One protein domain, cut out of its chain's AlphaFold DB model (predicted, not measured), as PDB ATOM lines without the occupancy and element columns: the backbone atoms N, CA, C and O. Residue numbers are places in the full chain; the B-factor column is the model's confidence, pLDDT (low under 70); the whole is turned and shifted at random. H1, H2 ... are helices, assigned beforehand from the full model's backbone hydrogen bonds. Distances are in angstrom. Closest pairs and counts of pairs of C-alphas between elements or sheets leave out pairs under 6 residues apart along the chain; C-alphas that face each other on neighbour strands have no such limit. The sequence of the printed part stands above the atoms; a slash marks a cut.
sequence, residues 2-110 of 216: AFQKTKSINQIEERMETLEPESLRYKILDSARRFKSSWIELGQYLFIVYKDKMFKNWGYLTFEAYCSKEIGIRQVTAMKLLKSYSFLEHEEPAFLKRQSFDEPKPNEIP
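This is residues 2 to 110 of the 216 residues of an uncharacterized protein of Candidatus Omnitrophica bacterium CG1_02_46_14 (UniProt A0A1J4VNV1). The longest helix, H6, runs along one side and crosses H3, while H1, H2 and H3 fold back and forth beside one another, with H3 between H2 and H6. H5 packs on H2 and on the first turn of H6, the short H4 is near the end of H3, and H7 turns off the far end of H6 at a corner. The printed part has 109 residues with seven named helices, H1 to H7 in chain order, and no named strand, and its class is all helix. It is compact, with a radius of gyration of the C-alphas of 14.1 A and spans of 37 by 35 by 27 A.

H6, residues 75 to 91, touches H3, residues 39 to 51, about perpendicular at 88 degrees; their closest C-alphas, of Gly 43 and Leu 81, are 5.0 A apart. H2, residues 24 to 33, touches H3, closest at the C-alphas of Ser 31 and Leu 42, 5.5 A; this hairpin has a shallow tilt of 34.9 degrees, only just short of steep, opposite ways. H1, residues 7 to 16, and H2 form another hairpin and touch at a shallow tilt of 25 degrees, opposite ways, with the C-alphas of Met 16 and Tyr 26 closest at 5.8 A. H5, residues 63 to 71, only just touches H2, with 3 pairs of C-alphas within 8 A, the closest being Leu 29 and Ile 71 at 6.2 A. H6 touches H5 with residues 75 to 78 alone; the closest C-alphas, of Glu 64 and Gln 75, are 5.5 A apart, and the lines are only just about perpendicular at 70.1 degrees. The helix packing is part aligned, part crossed, with 2 of 5 such touching pairs at a shallow tilt. H4, residues 54 to 57, is close to H5 but not clearly touching, with the C-alphas of Phe 55 and Phe 63 closest at 6.1 A. H7, residues 93 to 101, and H6 only just touch, only at the corner, with 3 pairs of C-alphas within 8 A; Leu 88 and Leu 96 are closest at 7.0 A. Every O i to N i+4 pair is within hydrogen-bond range in H1, H2, H3, H5, H6 and H7; H4 is too short for one.

H6 is 23.7 A long, from C-alpha 75 at (320.833, 558.709, 455.759), and H3 is 18.0 A. H1 is 14.5 A, beginning at C-alpha 7 at (309.397, 570.303, 463.851), and H2 is 14.4 A. H7 ends at C-alpha 101 at (307.234, 538.023, 473.326).

The C-alphas farthest apart, of Ala 2 and Glu 91, are 40.4 A apart. The printed part has no cut, and no link between its helices is long. Mean pLDDT of the printed part is 87.3; residues 2 to 5, 36 to 37 and 101 to 107 are under 70.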
ATOM      1  N   ALA A   2     305.773 570.135 479.542       34.12
ATOM      2  CA  ALA A   2     305.460 569.696 478.184       34.12
ATOM      3  C   ALA A   2     306.769 569.543 477.391       34.12
ATOM      4  O   ALA A   2     307.489 570.522 477.206       34.12
ATOM      5  N   PHE A   3     307.097 568.324 476.954       43.22
ATOM      6  CA  PHE A   3     308.164 568.114 475.976       43.22
ATOM      7  C   PHE A   3     307.796 568.906 474.715       43.22
ATOM      8  O   PHE A   3     306.795 568.602 474.068       43.22
ATOM      9  N   GLN A   4     308.566 569.946 474.381       47.56
ATOM     10  CA  GLN A   4     308.383 570.672 473.126       47.56
ATOM     11  C   GLN A   4     308.511 569.683 471.962       47.56
ATOM     12  O   GLN A   4     309.576 569.097 471.749       47.56
ATOM     13  N   LYS A   5     307.414 569.482 471.222       61.09
ATOM     14  CA  LYS A   5     307.415 568.683 469.995       61.09
ATOM     15  C   LYS A   5     308.371 569.324 468.990       61.09
ATOM     16  O   LYS A   5     308.317 570.528 468.741       61.09
ATOM     17  N   THR A   6     309.271 568.528 468.424       74.50
ATOM     18  CA  THR A   6     310.193 569.008 467.392       74.50
ATOM     19  C   THR A   6     309.446 569.199 466.073       74.50
ATOM     20  O   THR A   6     308.481 568.494 465.787       74.50
ATOM     21  N   LYS A   7     309.940 570.097 465.208       77.94
ATOM     22  CA  LYS A   7     309.397 570.303 463.851       77.94
ATOM     23  C   LYS A   7     309.260 568.992 463.059       77.94
ATOM     24  O   LYS A   7     308.317 568.836 462.295       77.94
ATOM     25  N   SER A   8     310.178 568.048 463.270       75.62
ATOM     26  CA  SER A   8     310.130 566.721 462.651       75.62
ATOM     27  C   SER A   8     308.949 565.875 463.133       75.62
ATOM     28  O   SER A   8     308.352 565.178 462.327       75.62
ATOM     29  N   ILE A   9     308.592 565.941 464.421       82.69
ATOM     30  CA  ILE A   9     307.456 565.191 464.977       82.69
ATOM     31  C   ILE A   9     306.142 565.745 464.424       82.69
ATOM     32  O   ILE A   9     305.297 564.960 464.017       82.69
ATOM     33  N   ASN A  10     306.002 567.070 464.317       85.19
ATOM     34  CA  ASN A  10     304.798 567.672 463.733       85.19
ATOM     35  C   ASN A  10     304.608 567.252 462.264       85.19
ATOM     36  O   ASN A  10     303.517 566.859 461.877       85.19
ATOM     37  N   GLN A  11     305.684 567.240 461.465       86.00
ATOM     38  CA  GLN A  11     305.630 566.780 460.067       86.00
ATOM     39  C   GLN A  11     305.260 565.297 459.928       86.00
ATOM     40  O   GLN A  11     304.669 564.898 458.926       86.00
ATOM     41  N   ILE A  12     305.649 564.470 460.901       87.00
ATOM     42  CA  ILE A  12     305.253 563.060 460.962       87.00
ATOM     43  C   ILE A  12     303.757 562.956 461.279       87.00
ATOM     44  O   ILE A  12     303.047 562.242 460.578       87.00
ATOM     45  N   GLU A  13     303.275 563.692 462.285       88.31
ATOM     46  CA  GLU A  13     301.868 563.675 462.708       88.31
ATOM     47  C   GLU A  13     300.926 564.166 461.594       88.31
ATOM     48  O   GLU A  13     299.979 563.461 461.263       88.31
ATOM     49  N   GLU A  14     301.248 565.280 460.925       89.56
ATOM     50  CA  GLU A  14     300.481 565.795 459.773       89.56
ATOM     51  C   GLU A  14     300.358 564.760 458.641       89.56
ATOM     52  O   GLU A  14     299.321 564.635 457.995       89.56
ATOM     53  N   ARG A  15     301.416 563.980 458.387       88.12
ATOM     54  CA  ARG A  15     301.378 562.919 457.368       88.12
ATOM     55  C   ARG A  15     300.534 561.737 457.807       88.12
ATOM     56  O   ARG A  15     299.812 561.179 456.984       88.12
ATOM     57  N   MET A  16     300.621 561.358 459.079       90.62
ATOM     58  CA  MET A  16     299.851 560.249 459.640       90.62
ATOM     59  C   MET A  16     298.339 560.484 459.545       90.62
ATOM     60  O   MET A  16     297.620 559.521 459.307       90.62
ATOM     61  N   GLU A  17     297.861 561.730 459.636       90.94
ATOM     62  CA  GLU A  17     296.436 562.077 459.466       90.94
ATOM     63  C   GLU A  17     295.873 561.692 458.088       90.94
ATOM     64  O   GLU A  17     294.678 561.444 457.946       90.94
ATOM     65  N   THR A  18     296.732 561.613 457.069       90.50
ATOM     66  CA  THR A  18     296.342 561.277 455.688       90.50
ATOM     67  C   THR A  18     296.489 559.793 455.348       90.50
ATOM     68  O   THR A  18     296.215 559.390 454.216       90.50
ATOM     69  N   LEU A  19     296.952 558.975 456.296       91.19
ATOM     70  CA  LEU A  19     297.247 557.560 456.089       91.19
ATOM     71  C   LEU A  19     296.280 556.681 456.877       91.19
ATOM     72  O   LEU A  19     295.888 556.998 457.996       91.19
ATOM     73  N   GLU A  20     295.957 555.517 456.320       90.50
ATOM     74  CA  GLU A  20     295.206 554.504 457.055       90.50
ATOM     75  C   GLU A  20     296.042 553.987 458.242       90.50
ATOM     76  O   GLU A  20     297.189 553.572 458.020       90.50
ATOM     77  N   PRO A  21     295.496 553.949 459.477       87.50
ATOM     78  CA  PRO A  21     296.233 553.519 460.671       87.50
ATOM     79  C   PRO A  21     296.846 552.117 460.569       87.50
ATOM     80  O   PRO A  21     297.921 551.853 461.107       87.50
ATOM     81  N   GLU A  22     296.195 551.218 459.828       88.44
ATOM     82  CA  GLU A  22     296.682 549.850 459.638       88.44
ATOM     83  C   GLU A  22     297.768 549.715 458.572       88.44
ATOM     84  O   GLU A  22     298.446 548.681 458.505       88.44
ATOM     85  N   SER A  23     297.977 550.759 457.765       92.75
ATOM     86  CA  SER A  23     298.989 550.748 456.718       92.75
ATOM     87  C   SER A  23     300.398 550.652 457.307       92.75
ATOM     88  O   SER A  23     300.739 551.265 458.321       92.75
ATOM     89  N   LEU A  24     301.276 549.921 456.615       91.56
ATOM     90  CA  LEU A  24     302.690 549.829 456.992       91.56
ATOM     91  C   LEU A  24     303.353 551.215 457.064       91.56
ATOM     92  O   LEU A  24     304.175 551.475 457.939       91.56
ATOM     93  N   ARG A  25     302.971 552.120 456.157       93.88
ATOM     94  CA  ARG A  25     303.490 553.489 456.088       93.88
ATOM     95  C   ARG A  25     303.146 554.290 457.349       93.88
ATOM     96  O   ARG A  25     304.025 554.960 457.883       93.88
ATOM     97  N   TYR A  26     301.926 554.146 457.874       94.38
ATOM     98  CA  TYR A  26     301.528 554.726 459.161       94.38
ATOM     99  C   TYR A  26     302.342 554.135 460.323       94.38
ATOM    100  O   TYR A  26     302.909 554.880 461.119       94.38
ATOM    101  N   LYS A  27     302.479 552.803 460.385       92.56
ATOM    102  CA  LYS A  27     303.242 552.103 461.443       92.56
ATOM    103  C   LYS A  27     304.723 552.515 461.478       92.56
ATOM    104  O   LYS A  27     305.308 552.677 462.550       92.56
ATOM    105  N   ILE A  28     305.328 552.783 460.317       93.25
ATOM    106  CA  ILE A  28     306.693 553.332 460.226       93.25
ATOM    107  C   ILE A  28     306.781 554.729 460.835       93.25
ATOM    108  O   ILE A  28     307.710 555.021 461.586       93.25
ATOM    109  N   LEU A  29     305.835 555.603 460.505       92.94
ATOM    110  CA  LEU A  29     305.811 556.965 461.025       92.94
ATOM    111  C   LEU A  29     305.587 556.987 462.542       92.94
ATOM    112  O   LEU A  29     306.285 557.707 463.262       92.94
ATOM    113  N   ASP A  30     304.697 556.134 463.045       90.94
ATOM    114  CA  ASP A  30     304.442 556.032 464.478       90.94
ATOM    115  C   ASP A  30     305.645 555.464 465.256       90.94
ATOM    116  O   ASP A  30     306.035 556.018 466.289       90.94
ATOM    117  N   SER A  31     306.302 554.421 464.736       90.25
ATOM    118  CA  SER A  31     307.545 553.897 465.331       90.25
ATOM    119  C   SER A  31     308.695 554.910 465.255       90.25
ATOM    120  O   SER A  31     309.465 555.040 466.205       90.25
ATOM    121  N   ALA A  32     308.784 555.715 464.191       89.94
ATOM    122  CA  ALA A  32     309.776 556.785 464.080       89.94
ATOM    123  C   ALA A  32     309.586 557.887 465.132       89.94
ATOM    124  O   ALA A  32     310.569 558.400 465.674       89.94
ATOM    125  N   ARG A  33     308.338 558.212 465.486       86.88
ATOM    126  CA  ARG A  33     308.024 559.138 466.586       86.88
ATOM    127  C   ARG A  33     308.469 558.587 467.945       86.88
ATOM    128  O   ARG A  33     308.928 559.349 468.796       86.88
ATOM    129  N   ARG A  34     308.372 557.267 468.129       82.38
ATOM    130  CA  ARG A  34     308.722 556.534 469.361       82.38
ATOM    131  C   ARG A  34     310.152 555.966 469.356       82.38
ATOM    132  O   ARG A  34     310.556 555.307 470.309       82.38
ATOM    133  N   PHE A  35     310.953 556.285 468.337       75.12
ATOM    134  CA  PHE A  35     312.273 555.696 468.076       75.12
ATOM    135  C   PHE A  35     313.245 555.733 469.267       75.12
ATOM    136  O   PHE A  35     314.029 554.806 469.452       75.12
ATOM    137  N   LYS A  36     313.195 556.787 470.095       65.81
ATOM    138  CA  LYS A  36     314.060 556.910 471.285       65.81
ATOM    139  C   LYS A  36     313.792 555.836 472.346       65.81
ATOM    140  O   LYS A  36     314.637 555.643 473.211       65.81
ATOM    141  N   SER A  37     312.635 555.185 472.294       63.31
ATOM    142  CA  SER A  37     312.184 554.185 473.264       63.31
ATOM    143  C   SER A  37     312.383 552.752 472.767       63.31
ATOM    144  O   SER A  37     312.508 551.849 473.584       63.31
ATOM    145  N   SER A  38     312.409 552.533 471.448       76.69
ATOM    146  CA  SER A  38     312.660 551.223 470.836       76.69
ATOM    147  C   SER A  38     313.008 551.388 469.357       76.69
ATOM    148  O   SER A  38     312.174 551.762 468.533       76.69
ATOM    149  N   TRP A  39     314.265 551.127 469.000       91.31
ATOM    150  CA  TRP A  39     314.722 551.248 467.615       91.31
ATOM    151  C   TRP A  39     314.486 549.990 466.780       91.31
ATOM    152  O   TRP A  39     314.493 550.082 465.551       91.31
ATOM    153  N   ILE A  40     314.321 548.829 467.427       91.94
ATOM    154  CA  ILE A  40     314.214 547.524 466.764       91.94
ATOM    155  C   ILE A  40     312.995 547.506 465.842       91.94
ATOM    156  O   ILE A  40     313.128 547.125 464.683       91.94
ATOM    157  N   GLU A  41     311.850 548.005 466.315       91.19
ATOM    158  CA  GLU A  41     310.614 548.101 465.527       91.19
ATOM    159  C   GLU A  41     310.813 548.969 464.271       91.19
ATOM    160  O   GLU A  41     310.516 548.550 463.151       91.19
ATOM    161  N   LEU A  42     311.398 550.162 464.426       93.00
ATOM    162  CA  LEU A  42     311.695 551.019 463.278       93.00
ATOM    163  C   LEU A  42     312.678 550.332 462.316       93.00
ATOM    164  O   LEU A  42     312.495 550.386 461.101       93.00
ATOM    165  N   GLY A  43     313.712 549.672 462.844       94.88
ATOM    166  CA  GLY A  43     314.671 548.895 462.062       94.88
ATOM    167  C   GLY A  43     314.004 547.789 461.241       94.88
ATOM    168  O   GLY A  43     314.307 547.659 460.054       94.88
ATOM    169  N   GLN A  44     313.051 547.068 461.836       94.25
ATOM    170  CA  GLN A  44     312.262 546.027 461.180       94.25
ATOM    171  C   GLN A  44     311.467 546.582 460.003       94.25
ATOM    172  O   GLN A  44     311.571 546.071 458.885       94.25
ATOM    173  N   TYR A  45     310.698 547.651 460.216       95.00
ATOM    174  CA  TYR A  45     309.911 548.216 459.126       95.00
ATOM    175  C   TYR A  45     310.793 548.810 458.025       95.00
ATOM    176  O   TYR A  45     310.506 548.634 456.840       95.00
ATOM    177  N   LEU A  46     311.892 549.478 458.391       95.56
ATOM    178  CA  LEU A  46     312.872 549.973 457.425       95.56
ATOM    179  C   LEU A  46     313.482 548.834 456.603       95.56
ATOM    180  O   LEU A  46     313.685 549.004 455.401       95.56
ATOM    181  N   PHE A  47     313.739 547.681 457.224       96.25
ATOM    182  CA  PHE A  47     314.231 546.493 456.535       96.25
ATOM    183  C   PHE A  47     313.226 545.956 455.514       96.25
ATOM    184  O   PHE A  47     313.608 545.742 454.364       96.25
ATOM    185  N   ILE A  48     311.946 545.839 455.881       95.44
ATOM    186  CA  ILE A  48     310.869 545.426 454.963       95.44
ATOM    187  C   ILE A  48     310.769 546.398 453.778       95.44
ATOM    188  O   ILE A  48     310.841 545.987 452.619       95.44
ATOM    189  N   VAL A  49     310.701 547.706 454.050       96.19
ATOM    190  CA  VAL A  49     310.608 548.739 453.004       96.19
ATOM    191  C   VAL A  49     311.806 548.717 452.062       96.19
ATOM    192  O   VAL A  49     311.643 548.910 450.854       96.19
ATOM    193  N   TYR A  50     313.007 548.515 452.603       96.62
ATOM    194  CA  TYR A  50     314.228 548.434 451.813       96.62
ATOM    195  C   TYR A  50     314.246 547.178 450.934       96.62
ATOM    196  O   TYR A  50     314.481 547.284 449.727       96.62
ATOM    197  N   LYS A  51     313.956 546.009 451.523       95.88
ATOM    198  CA  LYS A  51     313.942 544.702 450.853       95.88
ATOM    199  C   LYS A  51     312.938 544.669 449.698       95.88
ATOM    200  O   LYS A  51     313.313 544.311 448.581       95.88
ATOM    201  N   ASP A  52     311.718 545.138 449.941       96.44
ATOM    202  CA  ASP A  52     310.618 545.085 448.970       96.44
ATOM    203  C   ASP A  52     310.537 546.349 448.092       96.44
ATOM    204  O   ASP A  52     309.661 546.483 447.238       96.44
ATOM    205  N   LYS A  53     311.469 547.295 448.279       96.75
ATOM    206  CA  LYS A  53     311.554 548.574 447.551       96.75
ATOM    207  C   LYS A  53     310.253 549.389 447.586       96.75
ATOM    208  O   LYS A  53     309.977 550.155 446.661       96.75
ATOM    209  N   MET A  54     309.478 549.274 448.667       96.44
ATOM    210  CA  MET A  54     308.142 549.884 448.791       96.44
ATOM    211  C   MET A  54     308.174 551.410 448.658       96.44
ATOM    212  O   MET A  54     307.233 552.010 448.147       96.44
ATOM    213  N   PHE A  55     309.297 552.033 449.027       96.06
ATOM    214  CA  PHE A  55     309.531 553.468 448.864       96.06
ATOM    215  C   PHE A  55     309.333 553.959 447.420       96.06
ATOM    216  O   PHE A  55     308.927 555.103 447.221       96.06
ATOM    217  N   LYS A  56     309.554 553.104 446.412       96.62
ATOM    218  CA  LYS A  56     309.304 553.449 445.004       96.62
ATOM    219  C   LYS A  56     307.821 553.637 444.716       96.62
ATOM    220  O   LYS A  56     307.447 554.606 444.065       96.62
ATOM    221  N   ASN A  57     306.983 552.755 445.258       94.62
ATOM    222  CA  ASN A  57     305.528 552.824 445.109       94.62
ATOM    223  C   ASN A  57     304.946 554.046 445.832       94.62
ATOM    224  O   ASN A  57     303.880 554.535 445.479       94.62
ATOM    225  N   TRP A  58     305.667 554.567 446.824       94.69
ATOM    226  CA  TRP A  58     305.323 555.795 447.536       94.69
ATOM    227  C   TRP A  58     305.862 557.069 446.872       94.69
ATOM    228  O   TRP A  58     305.703 558.153 447.430       94.69
ATOM    229  N   GLY A  59     306.482 556.953 445.691       95.81
ATOM    230  CA  GLY A  59     306.958 558.087 444.896       95.81
ATOM    231  C   GLY A  59     308.394 558.529 445.187       95.81
ATOM    232  O   GLY A  59     308.815 559.582 444.706       95.81
ATOM    233  N   TYR A  60     309.177 557.754 445.945       96.94
ATOM    234  CA  TYR A  60     310.579 558.078 446.222       96.94
ATOM    235  C   TYR A  60     311.533 557.340 445.286       96.94
ATOM    236  O   TYR A  60     311.465 556.125 445.118       96.94
ATOM    237  N   LEU A  61     312.493 558.081 444.727       95.88
ATOM    238  CA  LEU A  61     313.515 557.517 443.839       95.88
ATOM    239  C   LEU A  61     314.483 556.582 444.574       95.88
ATOM    240  O   LEU A  61     314.908 555.568 444.021       95.88
ATOM    241  N   THR A  62     314.826 556.916 445.820       96.62
ATOM    242  CA  THR A  62     315.759 556.143 446.645       96.62
ATOM    243  C   THR A  62     315.230 555.971 448.065       96.62
ATOM    244  O   THR A  62     314.409 556.759 448.544       96.62
ATOM    245  N   PHE A  63     315.728 554.944 448.752       96.06
ATOM    246  CA  PHE A  63     315.386 554.680 450.147       96.06
ATOM    247  C   PHE A  63     315.820 555.835 451.059       96.06
ATOM    248  O   PHE A  63     315.095 556.244 451.958       96.06
ATOM    249  N   GLU A  64     316.977 556.429 450.784       94.75
ATOM    250  CA  GLU A  64     317.505 557.574 451.523       94.75
ATOM    251  C   GLU A  64     316.624 558.814 451.366       94.75
ATOM    252  O   GLU A  64     316.418 559.555 452.332       94.75
ATOM    253  N   ALA A  65     316.082 559.038 450.164       95.50
ATOM    254  CA  ALA A  65     315.135 560.117 449.920       95.50
ATOM    255  C   ALA A  65     313.851 559.908 450.730       95.50
ATOM    256  O   ALA A  65     313.365 560.860 451.333       95.50
ATOM    257  N   TYR A  66     313.347 558.674 450.807       96.00
ATOM    258  CA  TYR A  66     312.213 558.323 451.663       96.00
ATOM    259  C   TYR A  66     312.515 558.578 453.148       96.00
ATOM    260  O   TYR A  66     311.809 559.343 453.803       96.00
ATOM    261  N   CYS A  67     313.612 558.031 453.674       94.62
ATOM    262  CA  CYS A  67     313.985 558.198 455.080       94.62
ATOM    263  C   CYS A  67     314.178 559.667 455.482       94.62
ATOM    264  O   CYS A  67     313.740 560.081 456.552       94.62
ATOM    265  N   SER A  68     314.819 560.465 454.627       93.12
ATOM    266  CA  SER A  68     315.083 561.877 454.922       93.12
ATOM    267  C   SER A  68     313.849 562.761 454.767       93.12
ATOM    268  O   SER A  68     313.613 563.614 455.621       93.12
ATOM    269  N   LYS A  69     313.062 562.574 453.701       91.94
ATOM    270  CA  LYS A  69     311.923 563.447 453.394       91.94
ATOM    271  C   LYS A  69     310.678 563.080 454.182       91.94
ATOM    272  O   LYS A  69     309.956 563.992 454.575       91.94
ATOM    273  N   GLU A  70     310.422 561.793 454.396       92.19
ATOM    274  CA  GLU A  70     309.192 561.312 455.026       92.19
ATOM    275  C   GLU A  70     309.350 561.050 456.517       92.19
ATOM    276  O   GLU A  70     308.635 561.629 457.329       92.19
ATOM    277  N   ILE A  71     310.322 560.209 456.864       91.69
ATOM    278  CA  ILE A  71     310.558 559.784 458.248       91.69
ATOM    279  C   ILE A  71     311.324 560.867 459.027       91.69
ATOM    280  O   ILE A  71     311.256 560.936 460.249       91.69
ATOM    281  N   GLY A  72     312.067 561.737 458.335       89.88
ATOM    282  CA  GLY A  72     312.850 562.803 458.963       89.88
ATOM    283  C   GLY A  72     314.147 562.317 459.619       89.88
ATOM    284  O   GLY A  72     314.691 563.000 460.489       89.88
ATOM    285  N   ILE A  73     314.669 561.155 459.211       90.44
ATOM    286  CA  ILE A  73     315.939 560.607 459.710       90.44
ATOM    287  C   ILE A  73     317.060 560.778 458.684       90.44
ATOM    288  O   ILE A  73     316.878 560.636 457.475       90.44
ATOM    289  N   ARG A  74     318.269 561.077 459.171       91.69
ATOM    290  CA  ARG A  74     319.450 561.221 458.309       91.69
ATOM    291  C   ARG A  74     319.827 559.874 457.698       91.69
ATOM    292  O   ARG A  74     319.732 558.845 458.365       91.69
ATOM    293  N   GLN A  75     320.366 559.902 456.478       92.62
ATOM    294  CA  GLN A  75     320.833 558.709 455.759       92.62
ATOM    295  C   GLN A  75     321.743 557.819 456.616       92.62
ATOM    296  O   GLN A  75     321.548 556.610 456.668       92.62
ATOM    297  N   VAL A  76     322.708 558.410 457.330       92.75
ATOM    298  CA  VAL A  76     323.640 557.658 458.188       92.75
ATOM    299  C   VAL A  76     322.891 556.876 459.272       92.75
ATOM    300  O   VAL A  76     323.186 555.704 459.495       92.75
ATOM    301  N   THR A  77     321.899 557.495 459.914       92.25
ATOM    302  CA  THR A  77     321.071 556.850 460.940       92.25
ATOM    303  C   THR A  77     320.197 555.758 460.333       92.25
ATOM    304  O   THR A  77     320.183 554.646 460.852       92.25
ATOM    305  N   ALA A  78     319.541 556.029 459.200       93.88
ATOM    306  CA  ALA A  78     318.731 555.037 458.490       93.88
ATOM    307  C   ALA A  78     319.548 553.791 458.117       93.88
ATOM    308  O   ALA A  78     319.108 552.666 458.331       93.88
ATOM    309  N   MET A  79     320.776 553.985 457.625       95.06
ATOM    310  CA  MET A  79     321.681 552.885 457.288       95.06
ATOM    311  C   MET A  79     322.153 552.105 458.509       95.06
ATOM    312  O   MET A  79     322.274 550.885 458.423       95.06
ATOM    313  N   LYS A  80     322.417 552.773 459.639       95.00
ATOM    314  CA  LYS A  80     322.741 552.078 460.893       95.00
ATOM    315  C   LYS A  80     321.569 551.220 461.358       95.00
ATOM    316  O   LYS A  80     321.779 550.045 461.618       95.00
ATOM    317  N   LEU A  81     320.353 551.767 461.384       95.12
ATOM    318  CA  LEU A  81     319.148 551.032 461.786       95.12
ATOM    319  C   LEU A  81     318.923 549.796 460.926       95.12
ATOM    320  O   LEU A  81     318.806 548.693 461.449       95.12
ATOM    321  N   LEU A  82     318.947 549.991 459.608       95.81
ATOM    322  CA  LEU A  82     318.764 548.927 458.633       95.81
ATOM    323  C   LEU A  82     319.799 547.808 458.819       95.81
ATOM    324  O   LEU A  82     319.443 546.634 458.884       95.81
ATOM    325  N   LYS A  83     321.084 548.165 458.922       96.62
ATOM    326  CA  LYS A  83     322.174 547.185 459.035       96.62
ATOM    327  C   LYS A  83     322.210 546.499 460.396       96.62
ATOM    328  O   LYS A  83     322.513 545.312 460.440       96.62
ATOM    329  N   SER A  84     321.930 547.215 461.485       96.50
ATOM    330  CA  SER A  84     321.870 546.637 462.832       96.50
ATOM    331  C   SER A  84     320.696 545.675 462.969       96.50
ATOM    332  O   SER A  84     320.892 544.572 463.466       96.50
ATOM    333  N   TYR A  85     319.507 546.044 462.478       96.31
ATOM    334  CA  TYR A  85     318.351 545.145 462.493       96.31
ATOM    335  C   TYR A  85     318.604 543.909 461.629       96.31
ATOM    336  O   TYR A  85     318.468 542.789 462.108       96.31
ATOM    337  N   SER A  86     319.057 544.106 460.385       96.62
ATOM    338  CA  SER A  86     319.379 542.998 459.483       96.62
ATOM    339  C   SER A  86     320.416 542.056 460.100       96.62
ATOM    340  O   SER A  86     320.261 540.844 460.022       96.62
ATOM    341  N   PHE A  87     321.435 542.583 460.781       97.12
ATOM    342  CA  PHE A  87     322.391 541.761 461.519       97.12
ATOM    343  C   PHE A  87     321.723 540.919 462.614       97.12
ATOM    344  O   PHE A  87     321.962 539.716 462.659       97.12
ATOM    345  N   LEU A  88     320.861 541.507 463.450       96.12
ATOM    346  CA  LEU A  88     320.147 540.750 464.484       96.12
ATOM    347  C   LEU A  88     319.226 539.680 463.885       96.12
ATOM    348  O   LEU A  88     319.145 538.582 464.414       96.12
ATOM    349  N   GLU A  89     318.559 539.970 462.770       95.31
ATOM    350  CA  GLU A  89     317.669 539.017 462.102       95.31
ATOM    351  C   GLU A  89     318.410 537.776 461.593       95.31
ATOM    352  O   GLU A  89     317.898 536.664 461.712       95.31
ATOM    353  N   HIS A  90     319.620 537.955 461.057       95.31
ATOM    354  CA  HIS A  90     320.401 536.861 460.476       95.31
ATOM    355  C   HIS A  90     321.253 536.130 461.519       95.31
ATOM    356  O   HIS A  90     321.350 534.907 461.481       95.31
ATOM    357  N   GLU A  91     321.874 536.869 462.439       95.06
ATOM    358  CA  GLU A  91     322.874 536.332 463.369       95.06
ATOM    359  C   GLU A  91     322.300 536.053 464.759       95.06
ATOM    360  O   GLU A  91     322.788 535.173 465.462       95.06
ATOM    361  N   GLU A  92     321.260 536.786 465.162       93.94
ATOM    362  CA  GLU A  92     320.710 536.766 466.521       93.94
ATOM    363  C   GLU A  92     319.170 536.622 466.553       93.94
ATOM    364  O   GLU A  92     318.496 537.307 467.332       93.94
ATOM    365  N   PRO A  93     318.552 535.718 465.761       93.38
ATOM    366  CA  PRO A  93     317.091 535.629 465.669       93.38
ATOM    367  C   PRO A  93     316.434 535.254 467.006       93.38
ATOM    368  O   PRO A  93     315.291 535.626 467.272       93.38
ATOM    369  N   ALA A  94     317.150 534.533 467.877       90.62
ATOM    370  CA  ALA A  94     316.683 534.212 469.223       90.62
ATOM    371  C   ALA A  94     316.556 535.464 470.109       90.62
ATOM    372  O   ALA A  94     315.618 535.554 470.899       90.62
ATOM    373  N   PHE A  95     317.453 536.444 469.954       90.69
ATOM    374  CA  PHE A  95     317.368 537.716 470.667       90.69
ATOM    375  C   PHE A  95     316.106 538.485 470.258       90.69
ATOM    376  O   PHE A  95     315.339 538.888 471.128       90.69
ATOM    377  N   LEU A  96     315.832 538.597 468.952       90.00
ATOM    378  CA  LEU A  96     314.628 539.274 468.456       90.00
ATOM    379  C   LEU A  96     313.334 538.597 468.920       90.00
ATOM    380  O   LEU A  96     312.379 539.286 469.272       90.00
ATOM    381  N   LYS A  97     313.302 537.257 468.960       86.44
ATOM    382  CA  LYS A  97     312.145 536.514 469.481       86.44
ATOM    383  C   LYS A  97     311.869 536.873 470.939       86.44
ATOM    384  O   LYS A  97     310.737 537.223 471.240       86.44
ATOM    385  N   ARG A  98     312.887 536.854 471.812       83.31
ATOM    386  CA  ARG A  98     312.735 537.244 473.231       83.31
ATOM    387  C   ARG A  98     312.123 538.643 473.365       83.31
ATOM    388  O   ARG A  98     311.111 538.802 474.029       83.31
ATOM    389  N   GLN A  99     312.656 539.609 472.617       79.62
ATOM    390  CA  GLN A  99     312.182 541.001 472.612       79.62
ATOM    391  C   GLN A  99     310.774 541.194 472.016       79.62
ATOM    392  O   GLN A  99     310.191 542.260 472.174       79.62
ATOM    393  N   SER A 100     310.246 540.211 471.276       71.06
ATOM    394  CA  SER A 100     308.904 540.283 470.678       71.06
ATOM    395  C   SER A 100     307.819 539.671 471.570       71.06
ATOM    396  O   SER A 100     306.651 540.016 471.412       71.06
ATOM    397  N   PHE A 101     308.179 538.723 472.444       59.47
ATOM    398  CA  PHE A 101     307.234 538.023 473.326       59.47
ATOM    399  C   PHE A 101     307.064 538.713 474.678       59.47
ATOM    400  O   PHE A 101     305.950 538.760 475.195       59.47
ATOM    401  N   ASP A 102     308.148 539.252 475.227       59.19
ATOM    402  CA  ASP A 102     308.110 540.081 476.423       59.19
ATOM    403  C   ASP A 102     307.926 541.530 475.963       59.19
ATOM    404  O   ASP A 102     308.656 541.958 475.073       59.19
ATOM    405  N   GLU A 103     306.963 542.289 476.510       59.84
ATOM    406  CA  GLU A 103     306.899 543.739 476.266       59.84
ATOM    407  C   GLU A 103     308.280 544.327 476.588       59.84
ATOM    408  O   GLU A 103     308.671 544.350 477.763       59.84
ATOM    409  N   PRO A 104     309.062 544.739 475.574       58.34
ATOM    410  CA  PRO A 104     310.482 544.908 475.778       58.34
ATOM    411  C   PRO A 104     310.683 546.125 476.665       58.34
ATOM    412  O   PRO A 104     310.285 547.247 476.325       58.34
ATOM    413  N   LYS A 105     311.286 545.916 477.838       66.50
ATOM    414  CA  LYS A 105     311.596 547.042 478.713       66.50
ATOM    415  C   LYS A 105     312.663 547.882 478.013       66.50
ATOM    416  O   LYS A 105     313.649 547.318 477.543       66.50
ATOM    417  N   PRO A 106     312.545 549.222 477.987       63.75
ATOM    418  CA  PRO A 106     313.540 550.079 477.341       63.75
ATOM    419  C   PRO A 106     314.985 549.822 477.800       63.75
ATOM    420  O   PRO A 106     315.912 549.999 477.021       63.75
ATOM    421  N   ASN A 107     315.171 549.354 479.039       69.38
ATOM    422  CA  ASN A 107     316.481 549.050 479.626       69.38
ATOM    423  C   ASN A 107     317.069 547.697 479.179       69.38
ATOM    424  O   ASN A 107     318.204 547.390 479.521       69.38
ATOM    425  N   GLU A 108     316.302 546.876 478.460       81.44
ATOM    426  CA  GLU A 108     316.713 545.555 477.966       81.44
ATOM    427  C   GLU A 108     317.084 545.596 476.468       81.44
ATOM    428  O   GLU A 108     317.555 544.604 475.910       81.44
ATOM    429  N   ILE A 109     316.888 546.742 475.803       87.75
ATOM    430  CA  ILE A 109     317.230 546.942 474.393       87.75
ATOM    431  C   ILE A 109     318.596 547.644 474.300       87.75
ATOM    432  O   ILE A 109     318.709 548.807 474.693       87.75
ATOM    433  N   PRO A 110     319.628 547.011 473.712       92.06
ATOM    434  CA  PRO A 110     320.906 547.669 473.490       92.06
ATOM    435  C   PRO A 110     320.772 548.787 472.468       92.06
ATOM    436  O   PRO A 110     319.939 548.733 471.561       92.06
TER     437      PRO A 110